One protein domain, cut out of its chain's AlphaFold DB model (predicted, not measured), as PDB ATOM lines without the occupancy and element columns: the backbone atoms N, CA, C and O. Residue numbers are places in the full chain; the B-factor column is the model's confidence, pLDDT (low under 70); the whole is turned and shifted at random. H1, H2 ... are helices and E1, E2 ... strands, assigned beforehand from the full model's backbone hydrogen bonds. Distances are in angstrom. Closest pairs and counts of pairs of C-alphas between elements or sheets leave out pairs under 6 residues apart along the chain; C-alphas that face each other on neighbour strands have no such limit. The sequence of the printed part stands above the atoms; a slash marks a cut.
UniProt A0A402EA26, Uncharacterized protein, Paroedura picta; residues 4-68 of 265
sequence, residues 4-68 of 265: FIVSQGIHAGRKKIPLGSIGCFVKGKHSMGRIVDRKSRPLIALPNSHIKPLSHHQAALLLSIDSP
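AT A GLANCE: This is residues 4 to 68 of the 265 residues of an uncharacterized protein of Paroedura picta (UniProt A0A402EA26). A small, partly closed barrel is made by the strongly twisted, curled sheet E6 E5 E4 E1 E7, with the hairpin E2 E3 beside its E6 edge. The short helix H1 packs outside the curl, over E1. The printed part has 65 residues, with E1 to E7 followed by H1 along the chain; both sheets are antiparallel and the class is mixed. It is compact, with a radius of gyration of the C-alphas of 10.7 A, and spans 27 by 25 by 21 A.

HOW THE PARTS SIT: E1, residues 4 to 6, is the antiparallel neighbour of E7, residues 51 to 54, with N 5 and O 52 2.9 A apart. E2, residues 10 to 12, and E3, residues 15 to 17, form a hairpin, with N 12 and O 15 at 2.8 A. E4, residues 22 to 26, pairs staggered: with E1 over residues 22 to 23, N 4 to O 23 at 2.9 A, and with E5, residues 29 to 35, over residues 23 to 26, N 24 to O 34 at 2.9 A. E4, E5 and E6, residues 43 to 45, form a meander, each strand the antiparallel neighbour of the one before; N 44 and O 33 are 2.8 A apart. The closest C-alphas of E2 and E6 are those of Ala 12 and Ile 44, 5.8 A apart. H1, residues 56 to 63, is on the five-stranded sheet at a height over the sheet of 8.6 A, along the strands at 18 degrees to E1 on the local plane. Its closest C-alpha pair with E1 is Phe 4 and Ala 59, 7.3 A. Every O i to N i+4 pair in H1 is within hydrogen-bond range.

IN THESE COORDINATES: E1 begins at C-alpha 4 (35.013, -29.896, 42.639). E4 measures 13.2 A, E5 14.5 A and H1 10.4 A, ending at C-alpha 63 (45.695, -30.128, 40.613).

THE WHOLE: The two C-alphas farthest apart, of Arg 14 and His 57, are 31.2 A apart. The printed part has no cut, no link is long, and no printed residue has a pLDDT under 70.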
ATOM      1  N   PHE A   4      35.255 -29.571  41.240       94.00
ATOM      2  CA  PHE A   4      35.013 -29.896  42.639       94.00
ATOM      3  C   PHE A   4      36.177 -30.682  43.237       94.00
ATOM      4  O   PHE A   4      36.954 -31.325  42.522       94.00
ATOM      5  N   ILE A   5      36.256 -30.664  44.564       95.69
ATOM      6  CA  ILE A   5      37.141 -31.510  45.361       95.69
ATOM      7  C   ILE A   5      36.319 -32.485  46.198       95.69
ATOM      8  O   ILE A   5      35.276 -32.130  46.745       95.69
ATOM      9  N   VAL A   6      36.788 -33.727  46.290       96.00
ATOM     10  CA  VAL A   6      36.198 -34.754  47.151       96.00
ATOM     11  C   VAL A   6      36.560 -34.459  48.604       96.00
ATOM     12  O   VAL A   6      37.737 -34.474  48.966       96.00
ATOM     13  N   SER A   7      35.548 -34.201  49.432       93.69
ATOM     14  CA  SER A   7      35.701 -33.832  50.843       93.69
ATOM     15  C   SER A   7      35.186 -34.883  51.822       93.69
ATOM     16  O   SER A   7      35.450 -34.765  53.013       93.69
ATOM     17  N   GLN A   8      34.477 -35.909  51.345       90.56
ATOM     18  CA  GLN A   8      34.068 -37.072  52.139       90.56
ATOM     19  C   GLN A   8      34.216 -38.363  51.322       90.56
ATOM     20  O   GLN A   8      34.555 -38.336  50.139       90.56
ATOM     21  N   GLY A   9      33.992 -39.518  51.951       86.19
ATOM     22  CA  GLY A   9      34.130 -40.815  51.292       86.19
ATOM     23  C   GLY A   9      33.192 -40.970  50.091       86.19
ATOM     24  O   GLY A   9      31.972 -40.967  50.240       86.19
ATOM     25  N   ILE A  10      33.760 -41.163  48.899       89.38
ATOM     26  CA  ILE A  10      33.019 -41.506  47.676       89.38
ATOM     27  C   ILE A  10      33.591 -42.799  47.093       89.38
ATOM     28  O   ILE A  10      34.791 -43.058  47.196       89.38
ATOM     29  N   HIS A  11      32.740 -43.608  46.465       88.38
ATOM     30  CA  HIS A  11      33.138 -44.833  45.778       88.38
ATOM     31  C   HIS A  11      32.792 -44.760  44.287       88.38
ATOM     32  O   HIS A  11      31.724 -44.294  43.903       88.38
ATOM     33  N   ALA A  12      33.700 -45.252  43.447       86.56
ATOM     34  CA  ALA A  12      33.449 -45.561  42.044       86.56
ATOM     35  C   ALA A  12      33.404 -47.087  41.894       86.56
ATOM     36  O   ALA A  12      34.446 -47.749  41.810       86.56
ATOM     37  N   GLY A  13      32.200 -47.662  41.937       84.56
ATOM     38  CA  GLY A  13      32.028 -49.107  42.086       84.56
ATOM     39  C   GLY A  13      32.667 -49.591  43.393       84.56
ATOM     40  O   GLY A  13      32.365 -49.069  44.460       84.56
ATOM     41  N   ARG A  14      33.602 -50.546  43.316       84.19
ATOM     42  CA  ARG A  14      34.326 -51.077  44.491       84.19
ATOM     43  C   ARG A  14      35.522 -50.227  44.937       84.19
ATOM     44  O   ARG A  14      36.150 -50.534  45.943       84.19
ATOM     45  N   LYS A  15      35.897 -49.191  44.179       87.81
ATOM     46  CA  LYS A  15      37.104 -48.400  44.456       87.81
ATOM     47  C   LYS A  15      36.753 -47.136  45.225       87.81
ATOM     48  O   LYS A  15      36.015 -46.294  44.717       87.81
ATOM     49  N   LYS A  16      37.354 -46.959  46.400       91.69
ATOM     50  CA  LYS A  16      37.294 -45.695  47.138       91.69
ATOM     51  C   LYS A  16      38.011 -44.590  46.352       91.69
ATOM     52  O   LYS A  16      39.070 -44.804  45.746       91.69
ATOM     53  N   ILE A  17      37.410 -43.410  46.335       93.88
ATOM     54  CA  ILE A  17      38.006 -42.183  45.822       93.88
ATOM     55  C   ILE A  17      38.676 -41.472  47.007       93.88
ATOM     56  O   ILE A  17      37.999 -41.215  48.004       93.88
ATOM     57  N   PRO A  18      39.991 -41.196  46.944       94.12
ATOM     58  CA  PRO A  18      40.690 -40.486  48.010       94.12
ATOM     59  C   PRO A  18      40.108 -39.093  48.262       94.12
ATOM     60  O   PRO A  18      39.696 -38.412  47.316       94.12
ATOM     61  N   LEU A  19      40.153 -38.648  49.518       95.12
ATOM     62  CA  LEU A  19      39.932 -37.240  49.847       95.12
ATOM     63  C   LEU A  19      40.947 -36.374  49.101       95.12
ATOM     64  O   LEU A  19      42.070 -36.800  48.834       95.12
ATOM     65  N   GLY A  20      40.513 -35.187  48.700       95.62
ATOM     66  CA  GLY A  20      41.307 -34.299  47.867       95.62
ATOM     67  C   GLY A  20      41.300 -34.643  46.382       95.62
ATOM     68  O   GLY A  20      41.822 -33.863  45.592       95.62
ATOM     69  N   SER A  21      40.701 -35.755  45.942       95.31
ATOM     70  CA  SER A  21      40.580 -36.015  44.498       95.31
ATOM     71  C   SER A  21      39.810 -34.881  43.811       95.31
ATOM     72  O   SER A  21      38.825 -34.387  44.360       95.31
ATOM     73  N   ILE A  22      40.244 -34.470  42.616       94.44
ATOM     74  CA  ILE A  22      39.603 -33.393  41.844       94.44
ATOM     75  C   ILE A  22      38.785 -33.983  40.702       94.44
ATOM     76  O   ILE A  22      39.241 -34.877  39.980       94.44
ATOM     77  N   GLY A  23      37.591 -33.434  40.496       93.06
ATOM     78  CA  GLY A  23      36.755 -33.744  39.347       93.06
ATOM     79  C   GLY A  23      36.105 -32.523  38.713       93.06
ATOM     80  O   GLY A  23      36.195 -31.405  39.218       93.06
ATOM     81  N   CYS A  24      35.442 -32.761  37.585       92.69
ATOM     82  CA  CYS A  24      34.605 -31.788  36.892       92.69
ATOM     83  C   CYS A  24      33.171 -32.300  36.804       92.69
ATOM     84  O   CYS A  24      32.950 -33.496  36.577       92.69
ATOM     85  N   PHE A  25      32.201 -31.400  36.942       90.38
ATOM     86  CA  PHE A  25      30.798 -31.736  36.724       90.38
ATOM     87  C   PHE A  25      30.547 -32.084  35.254       90.38
ATOM     88  O   PHE A  25      31.122 -31.486  34.337       90.38
ATOM     89  N   VAL A  26      29.667 -33.057  35.021       88.06
ATOM     90  CA  VAL A  26      29.196 -33.382  33.673       88.06
ATOM     91  C   VAL A  26      28.253 -32.269  33.208       88.06
ATOM     92  O   VAL A  26      27.349 -31.865  33.937       88.06
ATOM     93  N   LYS A  27      28.451 -31.760  31.984       79.06
ATOM     94  CA  LYS A  27      27.653 -30.649  31.436       79.06
ATOM     95  C   LYS A  27      26.154 -30.980  31.502       79.06
ATOM     96  O   LYS A  27      25.729 -32.006  30.979       79.06
ATOM     97  N   GLY A  28      25.375 -30.112  32.150       76.12
ATOM     98  CA  GLY A  28      23.928 -30.278  32.322       76.12
ATOM     99  C   GLY A  28      23.498 -31.259  33.422       76.12
ATOM    100  O   GLY A  28      22.304 -31.495  33.567       76.12
ATOM    101  N   LYS A  29      24.430 -31.842  34.195       78.50
ATOM    102  CA  LYS A  29      24.130 -32.762  35.308       78.50
ATOM    103  C   LYS A  29      25.065 -32.524  36.500       78.50
ATOM    104  O   LYS A  29      26.101 -33.173  36.612       78.50
ATOM    105  N   HIS A  30      24.666 -31.663  37.440       77.94
ATOM    106  CA  HIS A  30      25.443 -31.415  38.671       77.94
ATOM    107  C   HIS A  30      25.454 -32.613  39.645       77.94
ATOM    108  O   HIS A  30      26.269 -32.653  40.559       77.94
ATOM    109  N   SER A  31      24.610 -33.626  39.422       85.50
ATOM    110  CA  SER A  31      24.596 -34.885  40.184       85.50
ATOM    111  C   SER A  31      25.640 -35.910  39.723       85.50
ATOM    112  O   SER A  31      25.760 -36.974  40.330       85.50
ATOM    113  N   MET A  32      26.391 -35.623  38.651       90.50
ATOM    114  CA  MET A  32      27.397 -36.524  38.087       90.50
ATOM    115  C   MET A  32      28.718 -35.791  37.861       90.50
ATOM    116  O   MET A  32      28.761 -34.683  37.323       90.50
ATOM    117  N   GLY A  33      29.816 -36.449  38.217       91.12
ATOM    118  CA  GLY A  33      31.161 -35.904  38.100       91.12
ATOM    119  C   GLY A  33      32.124 -36.886  37.474       91.12
ATOM    120  O   GLY A  33      32.002 -38.098  37.643       91.12
ATOM    121  N   ARG A  34      33.122 -36.362  36.773       92.19
ATOM    122  CA  ARG A  34      34.269 -37.134  36.303       92.19
ATOM    123  C   ARG A  34      35.479 -36.778  37.147       92.19
ATOM    124  O   ARG A  34      35.860 -35.615  37.196       92.19
ATOM    125  N   ILE A  35      36.103 -37.772  37.771       92.88
ATOM    126  CA  ILE A  35      37.392 -37.586  38.449       92.88
ATOM    127  C   ILE A  35      38.479 -37.400  37.386       92.88
ATOM    128  O   ILE A  35      38.602 -38.222  36.479       92.88
ATOM    129  N   VAL A  36      39.261 -36.326  37.472       91.06
ATOM    130  CA  VAL A  36      40.203 -35.928  36.406       91.06
ATOM    131  C   VAL A  36      41.667 -36.142  36.772       91.06
ATOM    132  O   VAL A  36      42.547 -36.128  35.912       91.06
ATOM    133  N   ASP A  37      41.940 -36.362  38.051       89.00
ATOM    134  CA  ASP A  37      43.277 -36.465  38.619       89.00
ATOM    135  C   ASP A  37      43.776 -37.925  38.710       89.00
ATOM    136  O   ASP A  37      44.867 -38.195  39.216       89.00
ATOM    137  N   ARG A  38      43.008 -38.878  38.169       86.56
ATOM    138  CA  ARG A  38      43.345 -40.308  38.092       86.56
ATOM    139  C   ARG A  38      43.335 -40.790  36.649       86.56
ATOM    140  O   ARG A  38      42.489 -40.376  35.864       86.56
ATOM    141  N   LYS A  39      44.198 -41.758  36.319       84.50
ATOM    142  CA  LYS A  39      44.269 -42.353  34.968       84.50
ATOM    143  C   LYS A  39      42.939 -42.967  34.507       84.50
ATOM    144  O   LYS A  39      42.561 -42.786  33.359       84.50
ATOM    145  N   SER A  40      42.218 -43.653  35.398       86.81
ATOM    146  CA  SER A  40      40.961 -44.345  35.062       86.81
ATOM    147  C   SER A  40      39.756 -43.420  34.873       86.81
ATOM    148  O   SER A  40      38.713 -43.890  34.438       86.81
ATOM    149  N   ARG A  41      39.877 -42.141  35.258       89.38
ATOM    150  CA  ARG A  41      38.864 -41.082  35.117       89.38
ATOM    151  C   ARG A  41      37.407 -41.525  35.354       89.38
ATOM    152  O   ARG A  41      36.562 -41.338  34.475       89.38
ATOM    153  N   PRO A  42      37.098 -42.145  36.509       91.06
ATOM    154  CA  PRO A  42      35.774 -42.699  36.747       91.06
ATOM    155  C   PRO A  42      34.702 -41.603  36.738       91.06
ATOM    156  O   PRO A  42      34.903 -40.516  37.288       91.06
ATOM    157  N   LEU A  43      33.558 -41.927  36.136       90.94
ATOM    158  CA  LEU A  43      32.306 -41.200  36.317       90.94
ATOM    159  C   LEU A  43      31.663 -41.664  37.624       90.94
ATOM    160  O   LEU A  43      31.523 -42.865  37.853       90.94
ATOM    161  N   ILE A  44      31.299 -40.714  38.476       90.94
ATOM    162  CA  ILE A  44      30.717 -40.958  39.794       90.94
ATOM    163  C   ILE A  44      29.443 -40.138  39.967       90.94
ATOM    164  O   ILE A  44      29.349 -39.011  39.476       90.94
ATOM    165  N   ALA A  45      28.481 -40.707  40.688       88.75
ATOM    166  CA  ALA A  45      27.393 -39.930  41.257       88.75
ATOM    167  C   ALA A  45      27.953 -39.040  42.373       88.75
ATOM    168  O   ALA A  45      28.832 -39.464  43.129       88.75
ATOM    169  N   LEU A  46      27.464 -37.806  42.450       84.31
ATOM    170  CA  LEU A  46      27.924 -36.794  43.391       84.31
ATOM    171  C   LEU A  46      26.828 -36.516  44.422       84.31
ATOM    172  O   LEU A  46      25.869 -35.805  44.119       84.31
ATOM    173  N   PRO A  47      26.951 -37.039  45.651       81.50
ATOM    174  CA  PRO A  47      26.205 -36.507  46.777       81.50
ATOM    175  C   PRO A  47      26.743 -35.102  47.071       81.50
ATOM    176  O   PRO A  47      27.940 -34.950  47.323       81.50
ATOM    177  N   ASN A  48      25.884 -34.080  47.058       73.81
ATOM    178  CA  ASN A  48      26.304 -32.685  47.271       73.81
ATOM    179  C   ASN A  48      27.069 -32.475  48.593       73.81
ATOM    180  O   ASN A  48      27.916 -31.593  48.673       73.81
ATOM    181  N   SER A  49      26.820 -33.294  49.620       83.19
ATOM    182  CA  SER A  49      27.521 -33.245  50.912       83.19
ATOM    183  C   SER A  49      28.965 -33.766  50.865       83.19
ATOM    184  O   SER A  49      29.764 -33.428  51.737       83.19
ATOM    185  N   HIS A  50      29.322 -34.583  49.870       89.31
ATOM    186  CA  HIS A  50      30.621 -35.267  49.823       89.31
ATOM    187  C   HIS A  50      31.670 -34.527  48.988       89.31
ATOM    188  O   HIS A  50      32.819 -34.973  48.900       89.31
ATOM    189  N   ILE A  51      31.282 -33.411  48.371       92.69
ATOM    190  CA  ILE A  51      32.150 -32.589  47.539       92.69
ATOM    191  C   ILE A  51      32.065 -31.119  47.934       92.69
ATOM    192  O   ILE A  51      31.072 -30.659  48.498       92.69
ATOM    193  N   LYS A  52      33.099 -30.360  47.583       93.44
ATOM    194  CA  LYS A  52      33.075 -28.898  47.628       93.44
ATOM    195  C   LYS A  52      33.324 -28.340  46.227       93.44
ATOM    196  O   LYS A  52      34.261 -28.802  45.569       93.44
ATOM    197  N   PRO A  53      32.500 -27.392  45.748       92.62
ATOM    198  CA  PRO A  53      32.740 -26.744  44.468       92.62
ATOM    199  C   PRO A  53      34.035 -25.931  44.531       92.62
ATOM    200  O   PRO A  53      34.379 -25.371  45.571       92.62
ATOM    201  N   LEU A  54      34.749 -25.877  43.413       93.94
ATOM    202  CA  LEU A  54      35.976 -25.112  43.249       93.94
ATOM    203  C   LEU A  54      35.846 -24.171  42.058       93.94
ATOM    204  O   LEU A  54      35.325 -24.542  41.001       93.94
ATOM    205  N   SER A  55      36.420 -22.977  42.195       92.38
ATOM    206  CA  SER A  55      36.689 -22.132  41.037       92.38
ATOM    207  C   SER A  55      37.716 -22.798  40.116       92.38
ATOM    208  O   SER A  55      38.504 -23.655  40.531       92.38
ATOM    209  N   HIS A  56      37.750 -22.375  38.851       91.25
ATOM    210  CA  HIS A  56      38.748 -22.865  37.897       91.25
ATOM    211  C   HIS A  56      40.183 -22.647  38.407       91.25
ATOM    212  O   HIS A  56      41.020 -23.541  38.306       91.25
ATOM    213  N   HIS A  57      40.457 -21.482  39.004       92.31
ATOM    214  CA  HIS A  57      41.775 -21.147  39.543       92.31
ATOM    215  C   HIS A  57      42.158 -22.030  40.743       92.31
ATOM    216  O   HIS A  57      43.253 -22.591  40.768       92.31
ATOM    217  N   GLN A  58      41.233 -22.233  41.689       95.56
ATOM    218  CA  GLN A  58      41.445 -23.123  42.834       95.56
ATOM    219  C   GLN A  58      41.742 -24.556  42.383       95.56
ATOM    220  O   GLN A  58      42.699 -25.173  42.849       95.56
ATOM    221  N   ALA A  59      40.945 -25.079  41.445       95.00
ATOM    222  CA  ALA A  59      41.146 -26.415  40.900       95.00
ATOM    223  C   ALA A  59      42.502 -26.541  40.192       95.00
ATOM    224  O   ALA A  59      43.198 -27.531  40.398       95.00
ATOM    225  N   ALA A  60      42.907 -25.538  39.412       94.25
ATOM    226  CA  ALA A  60      44.178 -25.541  38.699       94.25
ATOM    227  C   ALA A  60      45.397 -25.535  39.641       94.25
ATOM    228  O   ALA A  60      46.352 -26.282  39.412       94.25
ATOM    229  N   LEU A  61      45.354 -24.746  40.720       95.94
ATOM    230  CA  LEU A  61      46.393 -24.740  41.754       95.94
ATOM    231  C   LEU A  61      46.460 -26.082  42.485       95.94
ATOM    232  O   LEU A  61      47.524 -26.689  42.576       95.94
ATOM    233  N   LEU A  62      45.328 -26.593  42.965       96.25
ATOM    234  CA  LEU A  62      45.287 -27.854  43.705       96.25
ATOM    235  C   LEU A  62      45.692 -29.056  42.838       96.25
ATOM    236  O   LEU A  62      46.343 -29.981  43.326       96.25
ATOM    237  N   LEU A  63      45.357 -29.048  41.544       94.06
ATOM    238  CA  LEU A  63      45.695 -30.128  40.613       94.06
ATOM    239  C   LEU A  63      47.205 -30.239  40.345       94.06
ATOM    240  O   LEU A  63      47.655 -31.297  39.904       94.06
ATOM    241  N   SER A  64      47.979 -29.186  40.635       93.62
ATOM    242  CA  SER A  64      49.448 -29.227  40.583       93.62
ATOM    243  C   SER A  64      50.081 -30.081  41.685       93.62
ATOM    244  O   SER A  64      51.213 -30.526  41.530       93.62
ATOM    245  N   ILE A  65      49.347 -30.338  42.773       95.25
ATOM    246  CA  ILE A  65      49.806 -31.131  43.914       95.25
ATOM    247  C   ILE A  65      49.526 -32.603  43.625       95.25
ATOM    248  O   ILE A  65      48.371 -32.994  43.421       95.25
ATOM    249  N   ASP A  66      50.565 -33.436  43.622       91.81
ATOM    250  CA  ASP A  66      50.425 -34.845  43.247       91.81
ATOM    251  C   ASP A  66      49.724 -35.701  44.302       91.81
ATOM    252  O   ASP A  66      48.927 -36.572  43.941       91.81
ATOM    253  N   SER A  67      49.978 -35.439  45.587       94.69
ATOM    254  CA  SER A  67      49.344 -36.161  46.694       94.69
ATOM    255  C   SER A  67      47.926 -35.629  46.960       94.69
ATOM    256  O   SER A  67      47.779 -34.455  47.320       94.69
ATOM    257  N   PRO A  68      46.874 -36.467  46.850       95.06
ATOM    258  CA  PRO A  68      45.510 -36.074  47.209       95.06
ATOM    259  C   PRO A  68      45.384 -35.644  48.675       95.06
ATOM    260  O   PRO A  68      44.647 -34.713  48.982       95.06
TER     261      PRO A  68